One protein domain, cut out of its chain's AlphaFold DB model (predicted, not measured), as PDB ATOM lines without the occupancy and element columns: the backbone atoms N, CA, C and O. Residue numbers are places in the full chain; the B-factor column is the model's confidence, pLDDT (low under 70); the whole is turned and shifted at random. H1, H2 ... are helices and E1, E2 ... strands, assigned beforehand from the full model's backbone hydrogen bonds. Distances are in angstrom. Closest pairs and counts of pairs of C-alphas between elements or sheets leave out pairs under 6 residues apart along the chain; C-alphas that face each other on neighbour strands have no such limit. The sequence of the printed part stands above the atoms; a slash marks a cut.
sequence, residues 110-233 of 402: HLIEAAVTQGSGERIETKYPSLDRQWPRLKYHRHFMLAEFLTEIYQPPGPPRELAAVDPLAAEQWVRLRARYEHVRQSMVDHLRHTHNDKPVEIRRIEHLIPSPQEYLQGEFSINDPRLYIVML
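AT A GLANCE: This is residues 110 to 233 of the 402 residues of an uncharacterized protein of Pirellulaceae bacterium (UniProt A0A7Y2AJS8). A curled sheet of four strands has helix H1 across one face, and the long helix H3 meets the sheet with residues 185 to 194 alone, then reaches away from it as an arm with the short helix H2 at its far end. Residues 213 to 219, with the small helix H4, stick out from the body elsewhere. The printed part has 124 residues with four named helices and four named strands, in the order E1 E2 H1 H2 H3 E3 H4 E4; the sheet, E2 - E1 - E3 - E4, is antiparallel throughout, and the class is mixed, helices and strands. The whole is loose, with a radius of gyration of the C-alphas of 17.7 A and spans of 49 by 44 by 31 A.

IN THESE COORDINATES: E1, residues 110 to 117, begins at C-alpha 110 (-58.214, 454.942, -11.856) and is 22.9 A long. E2, residues 123 to 128, is 16.1 A long. H1, residues 137 to 152, is 22.0 A long. H2, residues 161 to 166, is followed by H3, residues 168 to 195, which is 40.8 A long from C-alpha 168 (-65.197, 485.544, -8.888). E3, residues 201 to 208, is 21.5 A long. H4 is residues 213 to 217, and E4, residues 229 to 232, ends at C-alpha 232 (-56.466, 461.491, -18.521).

HOW THE PARTS SIT: The sheet is strongly twisted, with edge strands E2 and E4. E1 and E2 form a hairpin, at 157 degrees, with N 114 and O 126 at 2.8 A. E1 and E3 are antiparallel at 152 degrees, with N 113 and O 204 at 2.9 A. E3 and E4 are antiparallel at 121 degrees, with N 230 and O 207 at 2.8 A. H1 and the sheet make two layers, a helix on one face of a sheet, at a height of 5.8 A. H1 lies over E1 and runs across the strands, at 88 degrees to E1 on the local plane; the C-alphas of Leu 111 and Ala 147 are their closest, 5.2 A. H3 only grazes the sheet; its closest C-alphas to E3 are Arg 193 and Val 201, 5.9 A. H1 and H3 only just touch, with 3 pairs of C-alphas within 8 A, the closest Leu 150 and Arg 185 at 7.0 A; they run opposite ways at a shallow tilt of 31 degrees. H2 and H3 touch only at the corner, Ala 164 and Ala 171 having the closest C-alphas, 5.1 A. H4 touches no helix and is not on the sheet. In H1, H2, H3 and H4 every O i to N i+4 pair is within hydrogen-bond range.

THE WHOLE: The C-alphas farthest apart, of Pro 168 and Gln 218, are 51.1 A apart. The printed part has no cut. The link from H4 to E4, 11 residues, is long. The mean pLDDT of the printed part is 96.5, and no printed residue is under 70.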
ATOM      1  N   HIS A 110     -59.275 453.980 -11.635       97.56
ATOM      2  CA  HIS A 110     -58.214 454.942 -11.856       97.56
ATOM      3  C   HIS A 110     -56.865 454.360 -11.450       97.56
ATOM      4  O   HIS A 110     -56.681 453.760 -10.387       97.56
ATOM      5  N   LEU A 111     -55.884 454.562 -12.318       97.88
ATOM      6  CA  LEU A 111     -54.498 454.194 -12.106       97.88
ATOM      7  C   LEU A 111     -53.613 455.427 -12.234       97.88
ATOM      8  O   LEU A 111     -53.938 456.416 -12.893       97.88
ATOM      9  N   ILE A 112     -52.435 455.334 -11.636       98.12
ATOM     10  CA  ILE A 112     -51.344 456.270 -11.872       98.12
ATOM     11  C   ILE A 112     -50.259 455.533 -12.638       98.12
ATOM     12  O   ILE A 112     -49.819 454.458 -12.232       98.12
ATOM     13  N   GLU A 113     -49.777 456.127 -13.718       98.25
ATOM     14  CA  GLU A 113     -48.585 455.657 -14.405       98.25
ATOM     15  C   GLU A 113     -47.425 456.596 -14.129       98.25
ATOM     16  O   GLU A 113     -47.451 457.774 -14.487       98.25
ATOM     17  N   ALA A 114     -46.410 456.056 -13.466       98.19
ATOM     18  CA  ALA A 114     -45.169 456.747 -13.198       98.19
ATOM     19  C   ALA A 114     -44.161 456.424 -14.295       98.19
ATOM     20  O   ALA A 114     -43.851 455.261 -14.553       98.19
ATOM     21  N   ALA A 115     -43.624 457.467 -14.904       98.06
ATOM     22  CA  ALA A 115     -42.515 457.390 -15.824       98.06
ATOM     23  C   ALA A 115     -41.249 457.899 -15.143       98.06
ATOM     24  O   ALA A 115     -41.169 459.061 -14.746       98.06
ATOM     25  N   VAL A 116     -40.259 457.020 -15.020       98.12
ATOM     26  CA  VAL A 116     -38.970 457.321 -14.395       98.12
ATOM     27  C   VAL A 116     -37.906 457.419 -15.476       98.12
ATOM     28  O   VAL A 116     -37.631 456.432 -16.165       98.12
ATOM     29  N   THR A 117     -37.275 458.582 -15.602       98.12
ATOM     30  CA  THR A 117     -36.173 458.794 -16.549       98.12
ATOM     31  C   THR A 117     -34.857 458.356 -15.911       98.12
ATOM     32  O   THR A 117     -34.427 458.889 -14.889       98.12
ATOM     33  N   GLN A 118     -34.206 457.357 -16.498       97.44
ATOM     34  CA  GLN A 118     -32.896 456.870 -16.071       97.44
ATOM     35  C   GLN A 118     -31.788 457.860 -16.452       97.44
ATOM     36  O   GLN A 118     -31.956 458.693 -17.340       97.44
ATOM     37  N   GLY A 119     -30.605 457.726 -15.841       95.69
ATOM     38  CA  GLY A 119     -29.434 458.537 -16.212       95.69
ATOM     39  C   GLY A 119     -28.971 458.339 -17.664       95.69
ATOM     40  O   GLY A 119     -28.276 459.193 -18.201       95.69
ATOM     41  N   SER A 120     -29.382 457.242 -18.312       96.69
ATOM     42  CA  SER A 120     -29.180 456.980 -19.745       96.69
ATOM     43  C   SER A 120     -30.163 457.721 -20.661       96.69
ATOM     44  O   SER A 120     -29.993 457.683 -21.876       96.69
ATOM     45  N   GLY A 121     -31.206 458.349 -20.107       95.75
ATOM     46  CA  GLY A 121     -32.336 458.910 -20.852       95.75
ATOM     47  C   GLY A 121     -33.477 457.918 -21.119       95.75
ATOM     48  O   GLY A 121     -34.534 458.326 -21.590       95.75
ATOM     49  N   GLU A 122     -33.309 456.631 -20.797       97.19
ATOM     50  CA  GLU A 122     -34.371 455.626 -20.930       97.19
ATOM     51  C   GLU A 122     -35.527 455.904 -19.954       97.19
ATOM     52  O   GLU A 122     -35.300 456.148 -18.768       97.19
ATOM     53  N   ARG A 123     -36.772 455.846 -20.438       97.56
ATOM     54  CA  ARG A 123     -37.987 456.054 -19.637       97.56
ATOM     55  C   ARG A 123     -38.592 454.703 -19.269       97.56
ATOM     56  O   ARG A 123     -39.002 453.949 -20.145       97.56
ATOM     57  N   ILE A 124     -38.662 454.410 -17.973       97.62
ATOM     58  CA  ILE A 124     -39.313 453.202 -17.455       97.62
ATOM     59  C   ILE A 124     -40.697 453.583 -16.949       97.62
ATOM     60  O   ILE A 124     -40.819 454.365 -16.006       97.62
ATOM     61  N   GLU A 125     -41.728 453.011 -17.560       97.50
ATOM     62  CA  GLU A 125     -43.123 453.264 -17.202       97.50
ATOM     63  C   GLU A 125     -43.640 452.158 -16.276       97.50
ATOM     64  O   GLU A 125     -43.365 450.970 -16.457       97.50
ATOM     65  N   THR A 126     -44.330 452.541 -15.207       97.12
ATOM     66  CA  THR A 126     -44.893 451.615 -14.220       97.12
ATOM     67  C   THR A 126     -46.270 452.089 -13.784       97.12
ATOM     68  O   THR A 126     -46.425 453.222 -13.337       97.12
ATOM     69  N   LYS A 127     -47.255 451.189 -13.855       97.44
ATOM     70  CA  LYS A 127     -48.631 451.433 -13.412       97.44
ATOM     71  C   LYS A 127     -48.821 451.093 -11.930       97.44
ATOM     72  O   LYS A 127     -48.258 450.117 -11.424       97.44
ATOM     73  N   TYR A 128     -49.638 451.893 -11.257       97.62
ATOM     74  CA  TYR A 128     -50.051 451.739  -9.869       97.62
ATOM     75  C   TYR A 128     -51.586 451.827  -9.786       97.62
ATOM     76  O   TYR A 128     -52.143 452.799 -10.287       97.62
ATOM     77  N   PRO A 129     -52.262 450.869  -9.131       96.81
ATOM     78  CA  PRO A 129     -51.702 449.646  -8.564       96.81
ATOM     79  C   PRO A 129     -51.263 448.620  -9.639       96.81
ATOM     80  O   PRO A 129     -51.616 448.728 -10.807       96.81
ATOM     81  N   SER A 130     -50.465 447.620  -9.249       94.94
ATOM     82  CA  SER A 130     -50.003 446.522 -10.118       94.94
ATOM     83  C   SER A 130     -50.065 445.191  -9.373       94.94
ATOM     84  O   SER A 130     -49.436 445.034  -8.320       94.94
ATOM     85  N   LEU A 131     -50.801 444.225  -9.934       91.44
ATOM     86  CA  LEU A 131     -50.991 442.891  -9.349       91.44
ATOM     87  C   LEU A 131     -49.671 442.120  -9.200       91.44
ATOM     88  O   LEU A 131     -49.477 441.440  -8.194       91.44
ATOM     89  N   ASP A 132     -48.734 442.298 -10.135       94.25
ATOM     90  CA  ASP A 132     -47.447 441.591 -10.134       94.25
ATOM     91  C   ASP A 132     -46.485 442.095  -9.049       94.25
ATOM     92  O   ASP A 132     -45.597 441.369  -8.602       94.25
ATOM     93  N   ARG A 133     -46.632 443.357  -8.620       93.38
ATOM     94  CA  ARG A 133     -45.672 444.030  -7.722       93.38
ATOM     95  C   ARG A 133     -46.208 444.289  -6.313       93.38
ATOM     96  O   ARG A 133     -45.425 444.570  -5.399       93.38
ATOM     97  N   GLN A 134     -47.526 444.267  -6.115       94.31
ATOM     98  CA  GLN A 134     -48.165 444.788  -4.899       94.31
ATOM     99  C   GLN A 134     -48.995 443.731  -4.171       94.31
ATOM    100  O   GLN A 134     -50.168 443.923  -3.867       94.31
ATOM    101  N   TRP A 135     -48.337 442.633  -3.815       92.44
ATOM    102  CA  TRP A 135     -48.863 441.627  -2.897       92.44
ATOM    103  C   TRP A 135     -48.291 441.853  -1.480       92.44
ATOM    104  O   TRP A 135     -47.123 442.246  -1.372       92.44
ATOM    105  N   PRO A 136     -49.050 441.650  -0.381       94.81
ATOM    106  CA  PRO A 136     -50.428 441.145  -0.279       94.81
ATOM    107  C   PRO A 136     -51.499 442.173  -0.680       94.81
ATOM    108  O   PRO A 136     -51.199 443.353  -0.849       94.81
ATOM    109  N   ARG A 137     -52.766 441.731  -0.769       92.38
ATOM    110  CA  ARG A 137     -53.932 442.535  -1.208       92.38
ATOM    111  C   ARG A 137     -54.028 443.917  -0.548       92.38
ATOM    112  O   ARG A 137     -54.434 444.868  -1.204       92.38
ATOM    113  N   LEU A 138     -53.618 444.054   0.715       95.88
ATOM    114  CA  LEU A 138     -53.624 445.343   1.417       95.88
ATOM    115  C   LEU A 138     -52.697 446.384   0.764       95.88
ATOM    116  O   LEU A 138     -53.040 447.562   0.694       95.88
ATOM    117  N   LYS A 139     -51.538 445.961   0.240       95.06
ATOM    118  CA  LYS A 139     -50.602 446.851  -0.461       95.06
ATOM    119  C   LYS A 139     -51.191 447.328  -1.786       95.06
ATOM    120  O   LYS A 139     -51.105 448.520  -2.066       95.06
ATOM    121  N   TYR A 140     -51.807 446.430  -2.557       96.31
ATOM    122  CA  TYR A 140     -52.567 446.790  -3.757       96.31
ATOM    123  C   TYR A 140     -53.646 447.822  -3.420       96.31
ATOM    124  O   TYR A 140     -53.682 448.897  -4.010       96.31
ATOM    125  N   HIS A 141     -54.461 447.532  -2.402       95.75
ATOM    126  CA  HIS A 141     -55.570 448.391  -2.006       95.75
ATOM    127  C   HIS A 141     -55.109 449.797  -1.597       95.75
ATOM    128  O   HIS A 141     -55.724 450.773  -2.000       95.75
ATOM    129  N   ARG A 142     -53.981 449.936  -0.888       96.75
ATOM    130  CA  ARG A 142     -53.427 451.261  -0.564       96.75
ATOM    131  C   ARG A 142     -53.087 452.080  -1.815       96.75
ATOM    132  O   ARG A 142     -53.375 453.268  -1.842       96.75
ATOM    133  N   HIS A 143     -52.464 451.471  -2.825       97.06
ATOM    134  CA  HIS A 143     -52.122 452.188  -4.061       97.06
ATOM    135  C   HIS A 143     -53.365 452.486  -4.898       97.06
ATOM    136  O   HIS A 143     -53.451 453.567  -5.465       97.06
ATOM    137  N   PHE A 144     -54.328 451.563  -4.912       96.88
ATOM    138  CA  PHE A 144     -55.643 451.783  -5.504       96.88
ATOM    139  C   PHE A 144     -56.327 453.012  -4.890       96.88
ATOM    140  O   PHE A 144     -56.631 453.954  -5.609       96.88
ATOM    141  N   MET A 145     -56.444 453.075  -3.559       97.19
ATOM    142  CA  MET A 145     -57.061 454.218  -2.873       97.19
ATOM    143  C   MET A 145     -56.344 455.543  -3.154       97.19
ATOM    144  O   MET A 145     -56.993 456.578  -3.225       97.19
ATOM    145  N   LEU A 146     -55.017 455.539  -3.323       97.81
ATOM    146  CA  LEU A 146     -54.271 456.751  -3.676       97.81
ATOM    147  C   LEU A 146     -54.531 457.204  -5.120       97.81
ATOM    148  O   LEU A 146     -54.618 458.406  -5.360       97.81
ATOM    149  N   ALA A 147     -54.647 456.269  -6.064       97.88
ATOM    150  CA  ALA A 147     -54.960 456.580  -7.458       97.88
ATOM    151  C   ALA A 147     -56.395 457.110  -7.619       97.88
ATOM    152  O   ALA A 147     -56.596 458.124  -8.291       97.88
ATOM    153  N   GLU A 148     -57.355 456.485  -6.934       97.38
ATOM    154  CA  GLU A 148     -58.739 456.963  -6.852       97.38
ATOM    155  C   GLU A 148     -58.801 458.353  -6.216       97.38
ATOM    156  O   GLU A 148     -59.311 459.286  -6.830       97.38
ATOM    157  N   PHE A 149     -58.183 458.539  -5.044       98.06
ATOM    158  CA  PHE A 149     -58.188 459.824  -4.344       98.06
ATOM    159  C   PHE A 149     -57.586 460.958  -5.183       98.06
ATOM    160  O   PHE A 149     -58.131 462.058  -5.209       98.06
ATOM    161  N   LEU A 150     -56.476 460.709  -5.892       98.06
ATOM    162  CA  LEU A 150     -55.875 461.713  -6.777       98.06
ATOM    163  C   LEU A 150     -56.825 462.112  -7.915       98.06
ATOM    164  O   LEU A 150     -56.797 463.258  -8.366       98.06
ATOM    165  N   THR A 151     -57.634 461.170  -8.395       97.62
ATOM    166  CA  THR A 151     -58.608 461.424  -9.455       97.62
ATOM    167  C   THR A 151     -59.839 462.150  -8.932       97.62
ATOM    168  O   THR A 151     -60.265 463.115  -9.559       97.62
ATOM    169  N   GLU A 152     -60.341 461.767  -7.760       97.25
ATOM    170  CA  GLU A 152     -61.481 462.399  -7.087       97.25
ATOM    171  C   GLU A 152     -61.238 463.888  -6.803       97.25
ATOM    172  O   GLU A 152     -62.101 464.721  -7.062       97.25
ATOM    173  N   ILE A 153     -60.045 464.250  -6.319       97.81
ATOM    174  CA  ILE A 153     -59.716 465.651  -5.998       97.81
ATOM    175  C   ILE A 153     -59.242 466.461  -7.211       97.81
ATOM    176  O   ILE A 153     -58.747 467.578  -7.040       97.81
ATOM    177  N   TYR A 154     -59.293 465.902  -8.419       97.88
ATOM    178  CA  TYR A 154     -58.767 466.580  -9.593       97.88
ATOM    179  C   TYR A 154     -59.556 467.833  -9.937       97.88
ATOM    180  O   TYR A 154     -60.751 467.789 -10.212       97.88
ATOM    181  N   GLN A 155     -58.819 468.933 -10.047       97.44
ATOM    182  CA  GLN A 155     -59.316 470.178 -10.599       97.44
ATOM    183  C   GLN A 155     -58.528 470.500 -11.875       97.44
ATOM    184  O   GLN A 155     -57.293 470.527 -11.815       97.44
ATOM    185  N   PRO A 156     -59.183 470.771 -13.014       96.06
ATOM    186  CA  PRO A 156     -58.504 471.249 -14.213       96.06
ATOM    187  C   PRO A 156     -57.733 472.559 -13.972       96.06
ATOM    188  O   PRO A 156     -58.133 473.371 -13.128       96.06
ATOM    189  N   PRO A 157     -56.625 472.784 -14.696       95.69
ATOM    190  CA  PRO A 157     -55.830 473.994 -14.570       95.69
ATOM    191  C   PRO A 157     -56.612 475.213 -15.071       95.69
ATOM    192  O   PRO A 157     -57.054 475.254 -16.217       95.69
ATOM    193  N   GLY A 158     -56.721 476.217 -14.199       93.69
ATOM    194  CA  GLY A 158     -57.449 477.460 -14.446       93.69
ATOM    195  C   GLY A 158     -58.971 477.309 -14.287       93.69
ATOM    196  O   GLY A 158     -59.532 476.305 -14.729       93.69
ATOM    197  N   PRO A 159     -59.658 478.277 -13.652       95.12
ATOM    198  CA  PRO A 159     -61.115 478.317 -13.682       95.12
ATOM    199  C   PRO A 159     -61.602 478.604 -15.111       95.12
ATOM    200  O   PRO A 159     -60.920 479.338 -15.838       95.12
ATOM    201  N   PRO A 160     -62.780 478.092 -15.512       94.50
ATOM    202  CA  PRO A 160     -63.420 478.509 -16.754       94.50
ATOM    203  C   PRO A 160     -63.551 480.034 -16.806       94.50
ATOM    204  O   PRO A 160     -63.937 480.664 -15.814       94.50
ATOM    205  N   ARG A 161     -63.253 480.643 -17.957       93.12
ATOM    206  CA  ARG A 161     -63.327 482.107 -18.135       93.12
ATOM    207  C   ARG A 161     -64.705 482.662 -17.791       93.12
ATOM    208  O   ARG A 161     -64.803 483.738 -17.208       93.12
ATOM    209  N   GLU A 162     -65.751 481.917 -18.135       93.81
ATOM    210  CA  GLU A 162     -67.138 482.273 -17.833       93.81
ATOM    211  C   GLU A 162     -67.399 482.279 -16.324       93.81
ATOM    212  O   GLU A 162     -67.986 483.229 -15.810       93.81
ATOM    213  N   LEU A 163     -66.883 481.280 -15.599       94.62
ATOM    214  CA  LEU A 163     -67.002 481.210 -14.143       94.62
ATOM    215  C   LEU A 163     -66.317 482.410 -13.488       94.62
ATOM    216  O   LEU A 163     -66.911 483.062 -12.641       94.62
ATOM    217  N   ALA A 164     -65.105 482.751 -13.929       95.12
ATOM    218  CA  ALA A 164     -64.377 483.904 -13.404       95.12
ATOM    219  C   ALA A 164     -65.085 485.248 -13.659       95.12
ATOM    220  O   ALA A 164     -64.906 486.181 -12.880       95.12
ATOM    221  N   ALA A 165     -65.882 485.355 -14.728       95.88
ATOM    222  CA  ALA A 165     -66.647 486.559 -15.045       95.88
ATOM    223  C   ALA A 165     -67.967 486.656 -14.262       95.88
ATOM    224  O   ALA A 165     -68.359 487.754 -13.870       95.88
ATOM    225  N   VAL A 166     -68.655 485.526 -14.062       98.00
ATOM    226  CA  VAL A 166     -69.972 485.470 -13.406       98.00
ATOM    227  C   VAL A 166     -69.846 485.402 -11.883       98.00
ATOM    228  O   VAL A 166     -70.577 486.099 -11.184       98.00
ATOM    229  N   ASP A 167     -68.916 484.594 -11.372       98.19
ATOM    230  CA  ASP A 167     -68.707 484.355  -9.943       98.19
ATOM    231  C   ASP A 167     -67.202 484.303  -9.597       98.19
ATOM    232  O   ASP A 167     -66.567 483.237  -9.593       98.19
ATOM    233  N   PRO A 168     -66.603 485.463  -9.270       97.25
ATOM    234  CA  PRO A 168     -65.197 485.544  -8.888       97.25
ATOM    235  C   PRO A 168     -64.838 484.722  -7.641       97.25
ATOM    236  O   PRO A 168     -63.710 484.240  -7.539       97.25
ATOM    237  N   LEU A 169     -65.774 484.540  -6.697       98.25
ATOM    238  CA  LEU A 169     -65.517 483.777  -5.472       98.25
ATOM    239  C   LEU A 169     -65.433 482.279  -5.774       98.25
ATOM    240  O   LEU A 169     -64.518 481.607  -5.291       98.25
ATOM    241  N   ALA A 170     -66.326 481.756  -6.618       97.38
ATOM    242  CA  ALA A 170     -66.239 480.375  -7.089       97.38
ATOM    243  C   ALA A 170     -64.945 480.124  -7.882       97.38
ATOM    244  O   ALA A 170     -64.300 479.086  -7.714       97.38
ATOM    245  N   ALA A 171     -64.508 481.089  -8.697       97.50
ATOM    246  CA  ALA A 171     -63.226 481.004  -9.395       97.50
ATOM    247  C   ALA A 171     -62.023 480.998  -8.431       97.50
ATOM    248  O   ALA A 171     -61.058 480.267  -8.656       97.50
ATOM    249  N   GLU A 172     -62.075 481.746  -7.325       97.81
ATOM    250  CA  GLU A 172     -61.043 481.671  -6.285       97.81
ATOM    251  C   GLU A 172     -61.033 480.296  -5.594       97.81
ATOM    252  O   GLU A 172     -59.969 479.696  -5.405       97.81
ATOM    253  N   GLN A 173     -62.209 479.752  -5.262       98.00
ATOM    254  CA  GLN A 173     -62.324 478.402  -4.700       98.00
ATOM    255  C   GLN A 173     -61.743 477.346  -5.649       98.00
ATOM    256  O   GLN A 173     -61.004 476.468  -5.202       98.00
ATOM    257  N   TRP A 174     -61.984 477.475  -6.956       97.50
ATOM    258  CA  TRP A 174     -61.386 476.620  -7.983       97.50
ATOM    259  C   TRP A 174     -59.855 476.625  -7.922       97.50
ATOM    260  O   TRP A 174     -59.224 475.567  -7.942       97.50
ATOM    261  N   VAL A 175     -59.240 477.807  -7.801       97.62
ATOM    262  CA  VAL A 175     -57.779 477.947  -7.676       97.62
ATOM    263  C   VAL A 175     -57.268 477.255  -6.410       97.62
ATOM    264  O   VAL A 175     -56.260 476.547  -6.464       97.62
ATOM    265  N   ARG A 176     -57.976 477.387  -5.281       98.31
ATOM    266  CA  ARG A 176     -57.614 476.707  -4.023       98.31
ATOM    267  C   ARG A 176     -57.708 475.182  -4.148       98.31
ATOM    268  O   ARG A 176     -56.798 474.476  -3.710       98.31
ATOM    269  N   LEU A 177     -58.769 474.666  -4.772       97.88
ATOM    270  CA  LEU A 177     -58.940 473.231  -5.032       97.88
ATOM    271  C   LEU A 177     -57.849 472.695  -5.963       97.88
ATOM    272  O   LEU A 177     -57.264 471.644  -5.692       97.88
ATOM    273  N   ARG A 178     -57.488 473.456  -7.002       97.81
ATOM    274  CA  ARG A 178     -56.367 473.116  -7.882       97.81
ATOM    275  C   ARG A 178     -55.038 473.061  -7.137       97.81
ATOM    276  O   ARG A 178     -54.310 472.083  -7.291       97.81
ATOM    277  N   ALA A 179     -54.740 474.053  -6.301       98.25
ATOM    278  CA  ALA A 179     -53.522 474.058  -5.495       98.25
ATOM    279  C   ALA A 179     -53.454 472.833  -4.563       98.25
ATOM    280  O   ALA A 179     -52.394 472.223  -4.409       98.25
ATOM    281  N   ARG A 180     -54.596 472.415  -3.991       98.38
ATOM    282  CA  ARG A 180     -54.695 471.178  -3.200       98.38
ATOM    283  C   ARG A 180     -54.364 469.937  -4.035       98.38
ATOM    284  O   ARG A 180     -53.573 469.111  -3.578       98.38
ATOM    285  N   TYR A 181     -54.926 469.804  -5.239       98.25
ATOM    286  CA  TYR A 181     -54.598 468.705  -6.155       98.25
ATOM    287  C   TYR A 181     -53.101 468.675  -6.489       98.25
ATOM    288  O   TYR A 181     -52.461 467.632  -6.355       98.25
ATOM    289  N   GLU A 182     -52.523 469.816  -6.868       98.06
ATOM    290  CA  GLU A 182     -51.104 469.914  -7.230       98.06
ATOM    291  C   GLU A 182     -50.187 469.555  -6.065       98.06
ATOM    292  O   GLU A 182     -49.208 468.834  -6.259       98.06
ATOM    293  N   HIS A 183     -50.532 469.979  -4.849       98.44
ATOM    294  CA  HIS A 183     -49.793 469.622  -3.644       98.44
ATOM    295  C   HIS A 183     -49.783 468.104  -3.400       98.44
ATOM    296  O   HIS A 183     -48.720 467.510  -3.199       98.44
ATOM    297  N   VAL A 184     -50.950 467.450  -3.471       98.38
ATOM    298  CA  VAL A 184     -51.060 465.989  -3.308       98.38
ATOM    299  C   VAL A 184     -50.311 465.259  -4.425       98.38
ATOM    300  O   VAL A 184     -49.535 464.340  -4.153       98.38
ATOM    301  N   ARG A 185     -50.486 465.697  -5.678       98.31
ATOM    302  CA  ARG A 185     -49.783 465.160  -6.849       98.31
ATOM    303  C   ARG A 185     -48.266 465.249  -6.668       98.31
ATOM    304  O   ARG A 185     -47.565 464.265  -6.896       98.31
ATOM    305  N   GLN A 186     -47.758 466.406  -6.242       98.38
ATOM    306  CA  GLN A 186     -46.327 466.630  -6.049       98.38
ATOM    307  C   GLN A 186     -45.765 465.759  -4.921       98.38
ATOM    308  O   GLN A 186     -44.716 465.153  -5.105       98.38
ATOM    309  N   SER A 187     -46.500 465.588  -3.819       98.38
ATOM    310  CA  SER A 187     -46.114 464.669  -2.736       98.38
ATOM    311  C   SER A 187     -45.938 463.222  -3.227       98.38
ATOM    312  O   SER A 187     -44.961 462.552  -2.881       98.38
ATOM    313  N   MET A 188     -46.823 462.742  -4.113       98.25
ATOM    314  CA  MET A 188     -46.668 461.423  -4.747       98.25
ATOM    315  C   MET A 188     -45.438 461.359  -5.662       98.25
ATOM    316  O   MET A 188     -44.700 460.371  -5.629       98.25
ATOM    317  N   VAL A 189     -45.193 462.407  -6.457       98.31
ATOM    318  CA  VAL A 189     -43.997 462.517  -7.310       98.31
ATOM    319  C   VAL A 189     -42.725 462.491  -6.467       98.31
ATOM    320  O   VAL A 189     -41.806 461.741  -6.787       98.31
ATOM    321  N   ASP A 190     -42.669 463.255  -5.379       98.50
ATOM    322  CA  ASP A 190     -41.504 463.335  -4.497       98.50
ATOM    323  C   ASP A 190     -41.235 461.998  -3.800       98.50
ATOM    324  O   ASP A 190     -40.089 461.545  -3.741       98.50
ATOM    325  N   HIS A 191     -42.285 461.295  -3.367       97.88
ATOM    326  CA  HIS A 191     -42.151 459.940  -2.834       97.88
ATOM    327  C   HIS A 191     -41.569 458.957  -3.865       97.88
ATOM    328  O   HIS A 191     -40.683 458.156  -3.544       97.88
ATOM    329  N   LEU A 192     -42.043 459.015  -5.113       97.25
ATOM    330  CA  LEU A 192     -41.528 458.170  -6.189       97.25
ATOM    331  C   LEU A 192     -40.079 458.529  -6.537       97.25
ATOM    332  O   LEU A 192     -39.260 457.625  -6.682       97.25
ATOM    333  N   ARG A 193     -39.730 459.820  -6.597       98.19
ATOM    334  CA  ARG A 193     -38.343 460.282  -6.785       98.19
ATOM    335  C   ARG A 193     -37.431 459.707  -5.714       98.19
ATOM    336  O   ARG A 193     -36.442 459.061  -6.053       98.19
ATOM    337  N   HIS A 194     -37.819 459.839  -4.448       98.31
ATOM    338  CA  HIS A 194     -37.068 459.285  -3.326       98.31
ATOM    339  C   HIS A 194     -36.872 457.765  -3.465       98.31
ATOM    340  O   HIS A 194     -35.762 457.254  -3.337       98.31
ATOM    341  N   THR A 195     -37.933 457.039  -3.829       97.00
ATOM    342  CA  THR A 195     -37.889 455.579  -4.041       97.00
ATOM    343  C   THR A 195     -37.013 455.173  -5.237       97.00
ATOM    344  O   THR A 195     -36.512 454.049  -5.293       97.00
ATOM    345  N   HIS A 196     -36.796 456.080  -6.192       97.06
ATOM    346  CA  HIS A 196     -36.009 455.859  -7.404       97.06
ATOM    347  C   HIS A 196     -34.641 456.564  -7.396       97.06
ATOM    348  O   HIS A 196     -34.059 456.756  -8.466       97.06
ATOM    349  N   ASN A 197     -34.085 456.866  -6.215       97.69
ATOM    350  CA  ASN A 197     -32.785 457.532  -6.039       97.69
ATOM    351  C   ASN A 197     -32.725 458.906  -6.732       97.69
ATOM    352  O   ASN A 197     -31.822 459.164  -7.528       97.69
ATOM    353  N   ASP A 198     -33.737 459.740  -6.490       97.75
ATOM    354  CA  ASP A 198     -33.876 461.121  -6.981       97.75
ATOM    355  C   ASP A 198     -33.885 461.271  -8.511       97.75
ATOM    356  O   ASP A 198     -33.675 462.356  -9.059       97.75
ATOM    357  N   LYS A 199     -34.175 460.184  -9.234       97.69
ATOM    358  CA  LYS A 199     -34.371 460.226 -10.688       97.69
ATOM    359  C   LYS A 199     -35.604 461.059 -11.045       97.69
ATOM    360  O   LYS A 199     -36.585 461.018 -10.301       97.69
ATOM    361  N   PRO A 200     -35.613 461.764 -12.191       98.06
ATOM    362  CA  PRO A 200     -36.798 462.473 -12.652       98.06
ATOM    363  C   PRO A 200     -37.991 461.522 -12.788       98.06
ATOM    364  O   PRO A 200     -37.897 460.486 -13.449       98.06
ATOM    365  N   VAL A 201     -39.108 461.894 -12.161       98.25
ATOM    366  CA  VAL A 201     -40.382 461.173 -12.226       98.25
ATOM    367  C   VAL A 201     -41.461 462.106 -12.752       98.25
ATOM    368  O   VAL A 201     -41.582 463.245 -12.291       98.25
ATOM    369  N   GLU A 202     -42.255 461.591 -13.682       97.69
ATOM    370  CA  GLU A 202     -43.509 462.171 -14.153       97.69
ATOM    371  C   GLU A 202     -44.645 461.190 -13.849       97.69
ATOM    372  O   GLU A 202     -44.471 459.983 -14.011       97.69
ATOM    373  N   ILE A 203     -45.807 461.691 -13.421       97.62
ATOM    374  CA  ILE A 203     -47.003 460.863 -13.238       97.62
ATOM    375  C   ILE A 203     -48.134 461.306 -14.160       97.62
ATOM    376  O   ILE A 203     -48.405 462.505 -14.292       97.62
ATOM    377  N   ARG A 204     -48.800 460.316 -14.759       97.81
ATOM    378  CA  ARG A 204     -50.014 460.449 -15.572       97.81
ATOM    379  C   ARG A 204     -51.165 459.727 -14.882       97.81
ATOM    380  O   ARG A 204     -50.955 458.668 -14.293       97.81
ATOM    381  N   ARG A 205     -52.370 460.290 -14.964       97.81
ATOM    382  CA  ARG A 205     -53.595 459.603 -14.541       97.81
ATOM    383  C   ARG A 205     -54.112 458.765 -15.702       97.81
ATOM    384  O   ARG A 205     -54.061 459.207 -16.849       97.81
ATOM    385  N   ILE A 206     -54.570 457.563 -15.397       98.00
ATOM    386  CA  ILE A 206     -55.118 456.624 -16.365       98.00
ATOM    387  C   ILE A 206     -56.479 456.176 -15.862       98.00
ATOM    388  O   ILE A 206     -56.605 455.772 -14.712       98.00
ATOM    389  N   GLU A 207     -57.465 456.205 -16.737       97.62
ATOM    390  CA  GLU A 207     -58.755 455.569 -16.535       97.62
ATOM    391  C   GLU A 207     -58.728 454.202 -17.224       97.62
ATOM    392  O   GLU A 207     -58.379 454.090 -18.400       97.62
ATOM    393  N   HIS A 208     -59.033 453.142 -16.484       97.12
ATOM    394  CA  HIS A 208     -59.182 451.790 -17.006       97.12
ATOM    395  C   HIS A 208     -60.662 451.458 -17.106       97.12
ATOM    396  O   HIS A 208     -61.339 451.242 -16.097       97.12
ATOM    397  N   LEU A 209     -61.139 451.428 -18.347       96.44
ATOM    398  CA  LEU A 209     -62.506 451.071 -18.678       96.44
ATOM    399  C   LEU A 209     -62.747 449.579 -18.455       96.44
ATOM    400  O   LEU A 209     -61.904 448.734 -18.764       96.44
ATOM    401  N   ILE A 210     -63.937 449.260 -17.956       94.62
ATOM    402  CA  ILE A 210     -64.400 447.885 -17.817       94.62
ATOM    403  C   ILE A 210     -65.192 447.548 -19.079       94.62
ATOM    404  O   ILE A 210     -66.172 448.239 -19.362       94.62
ATOM    405  N   PRO A 211     -64.786 446.522 -19.852       94.94
ATOM    406  CA  PRO A 211     -65.545 446.126 -21.025       94.94
ATOM    407  C   PRO A 211     -66.924 445.646 -20.578       94.94
ATOM    408  O   PRO A 211     -67.066 444.995 -19.536       94.94
ATOM    409  N   SER A 212     -67.942 445.942 -21.377       91.19
ATOM    410  CA  SER A 212     -69.274 445.410 -21.133       91.19
ATOM    411  C   SER A 212     -69.236 443.872 -21.131       91.19
ATOM    412  O   SER A 212     -68.399 443.253 -21.803       91.19
ATOM    413  N   PRO A 213     -70.166 443.207 -20.421       88.50
ATOM    414  CA  PRO A 213     -70.238 441.749 -20.435       88.50
ATOM    415  C   PRO A 213     -70.327 441.170 -21.854       88.50
ATOM    416  O   PRO A 213     -69.755 440.117 -22.126       88.50
ATOM    417  N   GLN A 214     -71.006 441.869 -22.770       91.50
ATOM    418  CA  GLN A 214     -71.147 441.445 -24.160       91.50
ATOM    419  C   GLN A 214     -69.821 441.524 -24.927       91.50
ATOM    420  O   GLN A 214     -69.437 440.533 -25.546       91.50
ATOM    421  N   GLU A 215     -69.099 442.643 -24.838       93.88
ATOM    422  CA  GLU A 215     -67.774 442.826 -25.455       93.88
ATOM    423  C   GLU A 215     -66.761 441.780 -24.962       93.88
ATOM    424  O   GLU A 215     -66.010 441.198 -25.750       93.88
ATOM    425  N   TYR A 216     -66.774 441.486 -23.656       92.88
ATOM    426  CA  TYR A 216     -65.898 440.474 -23.069       92.88
ATOM    427  C   TYR A 216     -66.252 439.054 -23.541       92.88
ATOM    428  O   TYR A 216     -65.363 438.290 -23.922       92.88
ATOM    429  N   LEU A 217     -67.541 438.690 -23.560       90.88
ATOM    430  CA  LEU A 217     -67.998 437.366 -24.010       90.88
ATOM    431  C   LEU A 217     -67.785 437.140 -25.511       90.88
ATOM    432  O   LEU A 217     -67.528 436.011 -25.927       90.88
ATOM    433  N   GLN A 218     -67.870 438.198 -26.318       96.56
ATOM    434  CA  GLN A 218     -67.539 438.161 -27.744       96.56
ATOM    435  C   GLN A 218     -66.022 438.096 -27.992       96.56
ATOM    436  O   GLN A 218     -65.597 437.828 -29.116       96.56
ATOM    437  N   GLY A 219     -65.205 438.290 -26.950       94.62
ATOM    438  CA  GLY A 219     -63.748 438.273 -27.032       94.62
ATOM    439  C   GLY A 219     -63.159 439.504 -27.721       94.62
ATOM    440  O   GLY A 219     -62.011 439.448 -28.159       94.62
ATOM    441  N   GLU A 220     -63.922 440.596 -27.836       95.25
ATOM    442  CA  GLU A 220     -63.472 441.831 -28.488       95.25
ATOM    443  C   GLU A 220     -62.396 442.546 -27.662       95.25
ATOM    444  O   GLU A 220     -61.410 443.054 -28.207       95.25
ATOM    445  N   PHE A 221     -62.565 442.526 -26.338       96.19
ATOM    446  CA  PHE A 221     -61.626 443.093 -25.382       96.19
ATOM    447  C   PHE A 221     -61.313 442.086 -24.279       96.19
ATOM    448  O   PHE A 221     -62.199 441.530 -23.628       96.19
ATOM    449  N   SER A 222     -60.022 441.883 -24.021       95.12
ATOM    450  CA  SER A 222     -59.593 441.273 -22.761       95.12
ATOM    451  C   SER A 222     -59.656 442.315 -21.638       95.12
ATOM    452  O   SER A 222     -59.481 443.501 -21.896       95.12
ATOM    453  N   ILE A 223     -59.811 441.890 -20.380       92.50
ATOM    454  CA  ILE A 223     -59.820 442.811 -19.222       92.50
ATOM    455  C   ILE A 223     -58.547 443.680 -19.167       92.50
ATOM    456  O   ILE A 223     -58.602 444.825 -18.731       92.50
ATOM    457  N   ASN A 224     -57.412 443.156 -19.641       94.19
ATOM    458  CA  ASN A 224     -56.122 443.851 -19.652       94.19
ATOM    459  C   ASN A 224     -55.772 444.440 -21.029       94.19
ATOM    460  O   ASN A 224     -54.595 444.672 -21.313       94.19
ATOM    461  N   ASP A 225     -56.753 444.625 -21.916       96.50
ATOM    462  CA  ASP A 225     -56.505 445.172 -23.247       96.50
ATOM    463  C   ASP A 225     -55.937 446.601 -23.135       96.50
ATOM    464  O   ASP A 225     -56.553 447.448 -22.483       96.50
ATOM    465  N   PRO A 226     -54.777 446.908 -23.751       95.94
ATOM    466  CA  PRO A 226     -54.175 448.239 -23.708       95.94
ATOM    467  C   PRO A 226     -55.111 449.370 -24.150       95.94
ATOM    468  O   PRO A 226     -54.960 450.491 -23.671       95.94
ATOM    469  N   ARG A 227     -56.082 449.081 -25.027       96.44
ATOM    470  CA  ARG A 227     -57.064 450.057 -25.525       96.44
ATOM    471  C   ARG A 227     -58.029 450.544 -24.445       96.44
ATOM    472  O   ARG A 227     -58.587 451.623 -24.590       96.44
ATOM    473  N   LEU A 228     -58.197 449.780 -23.366       96.81
ATOM    474  CA  LEU A 228     -59.057 450.149 -22.243       96.81
ATOM    475  C   LEU A 228     -58.381 451.123 -21.267       96.81
ATOM    476  O   LEU A 228     -59.027 451.555 -20.320       96.81
ATOM    477  N   TYR A 229     -57.099 451.457 -21.461       96.94
ATOM    478  CA  TYR A 229     -56.350 452.377 -20.602       96.94
ATOM    479  C   TYR A 229     -56.260 453.761 -21.248       96.94
ATOM    480  O   TYR A 229     -55.396 454.019 -22.089       96.94
ATOM    481  N   ILE A 230     -57.136 454.666 -20.828       97.19
ATOM    482  CA  ILE A 230     -57.232 456.029 -21.346       97.19
ATOM    483  C   ILE A 230     -56.388 456.957 -20.478       97.19
ATOM    484  O   ILE A 230     -56.581 457.056 -19.271       97.19
ATOM    485  N   VAL A 231     -55.441 457.672 -21.087       96.56
ATOM    486  CA  VAL A 231     -54.652 458.682 -20.372       96.56
ATOM    487  C   VAL A 231     -55.504 459.932 -20.160       96.56
ATOM    488  O   VAL A 231     -55.887 460.604 -21.116       96.56
ATOM    489  N   MET A 232     -55.743 460.281 -18.898       96.06
ATOM    490  CA  MET A 232     -56.466 461.491 -18.521       96.06
ATOM    491  C   MET A 232     -55.517 462.690 -18.523       96.06
ATOM    492  O   MET A 232     -54.608 462.798 -17.693       96.06
ATOM    493  N   LEU A 233     -55.729 463.604 -19.464       93.88
ATOM    494  CA  LEU A 233     -54.854 464.753 -19.679       93.88
ATOM    495  C   LEU A 233     -55.148 465.886 -18.686       93.88
ATOM    496  O   LEU A 233     -56.298 466.154 -18.345       93.88
TER     497      LEU A 233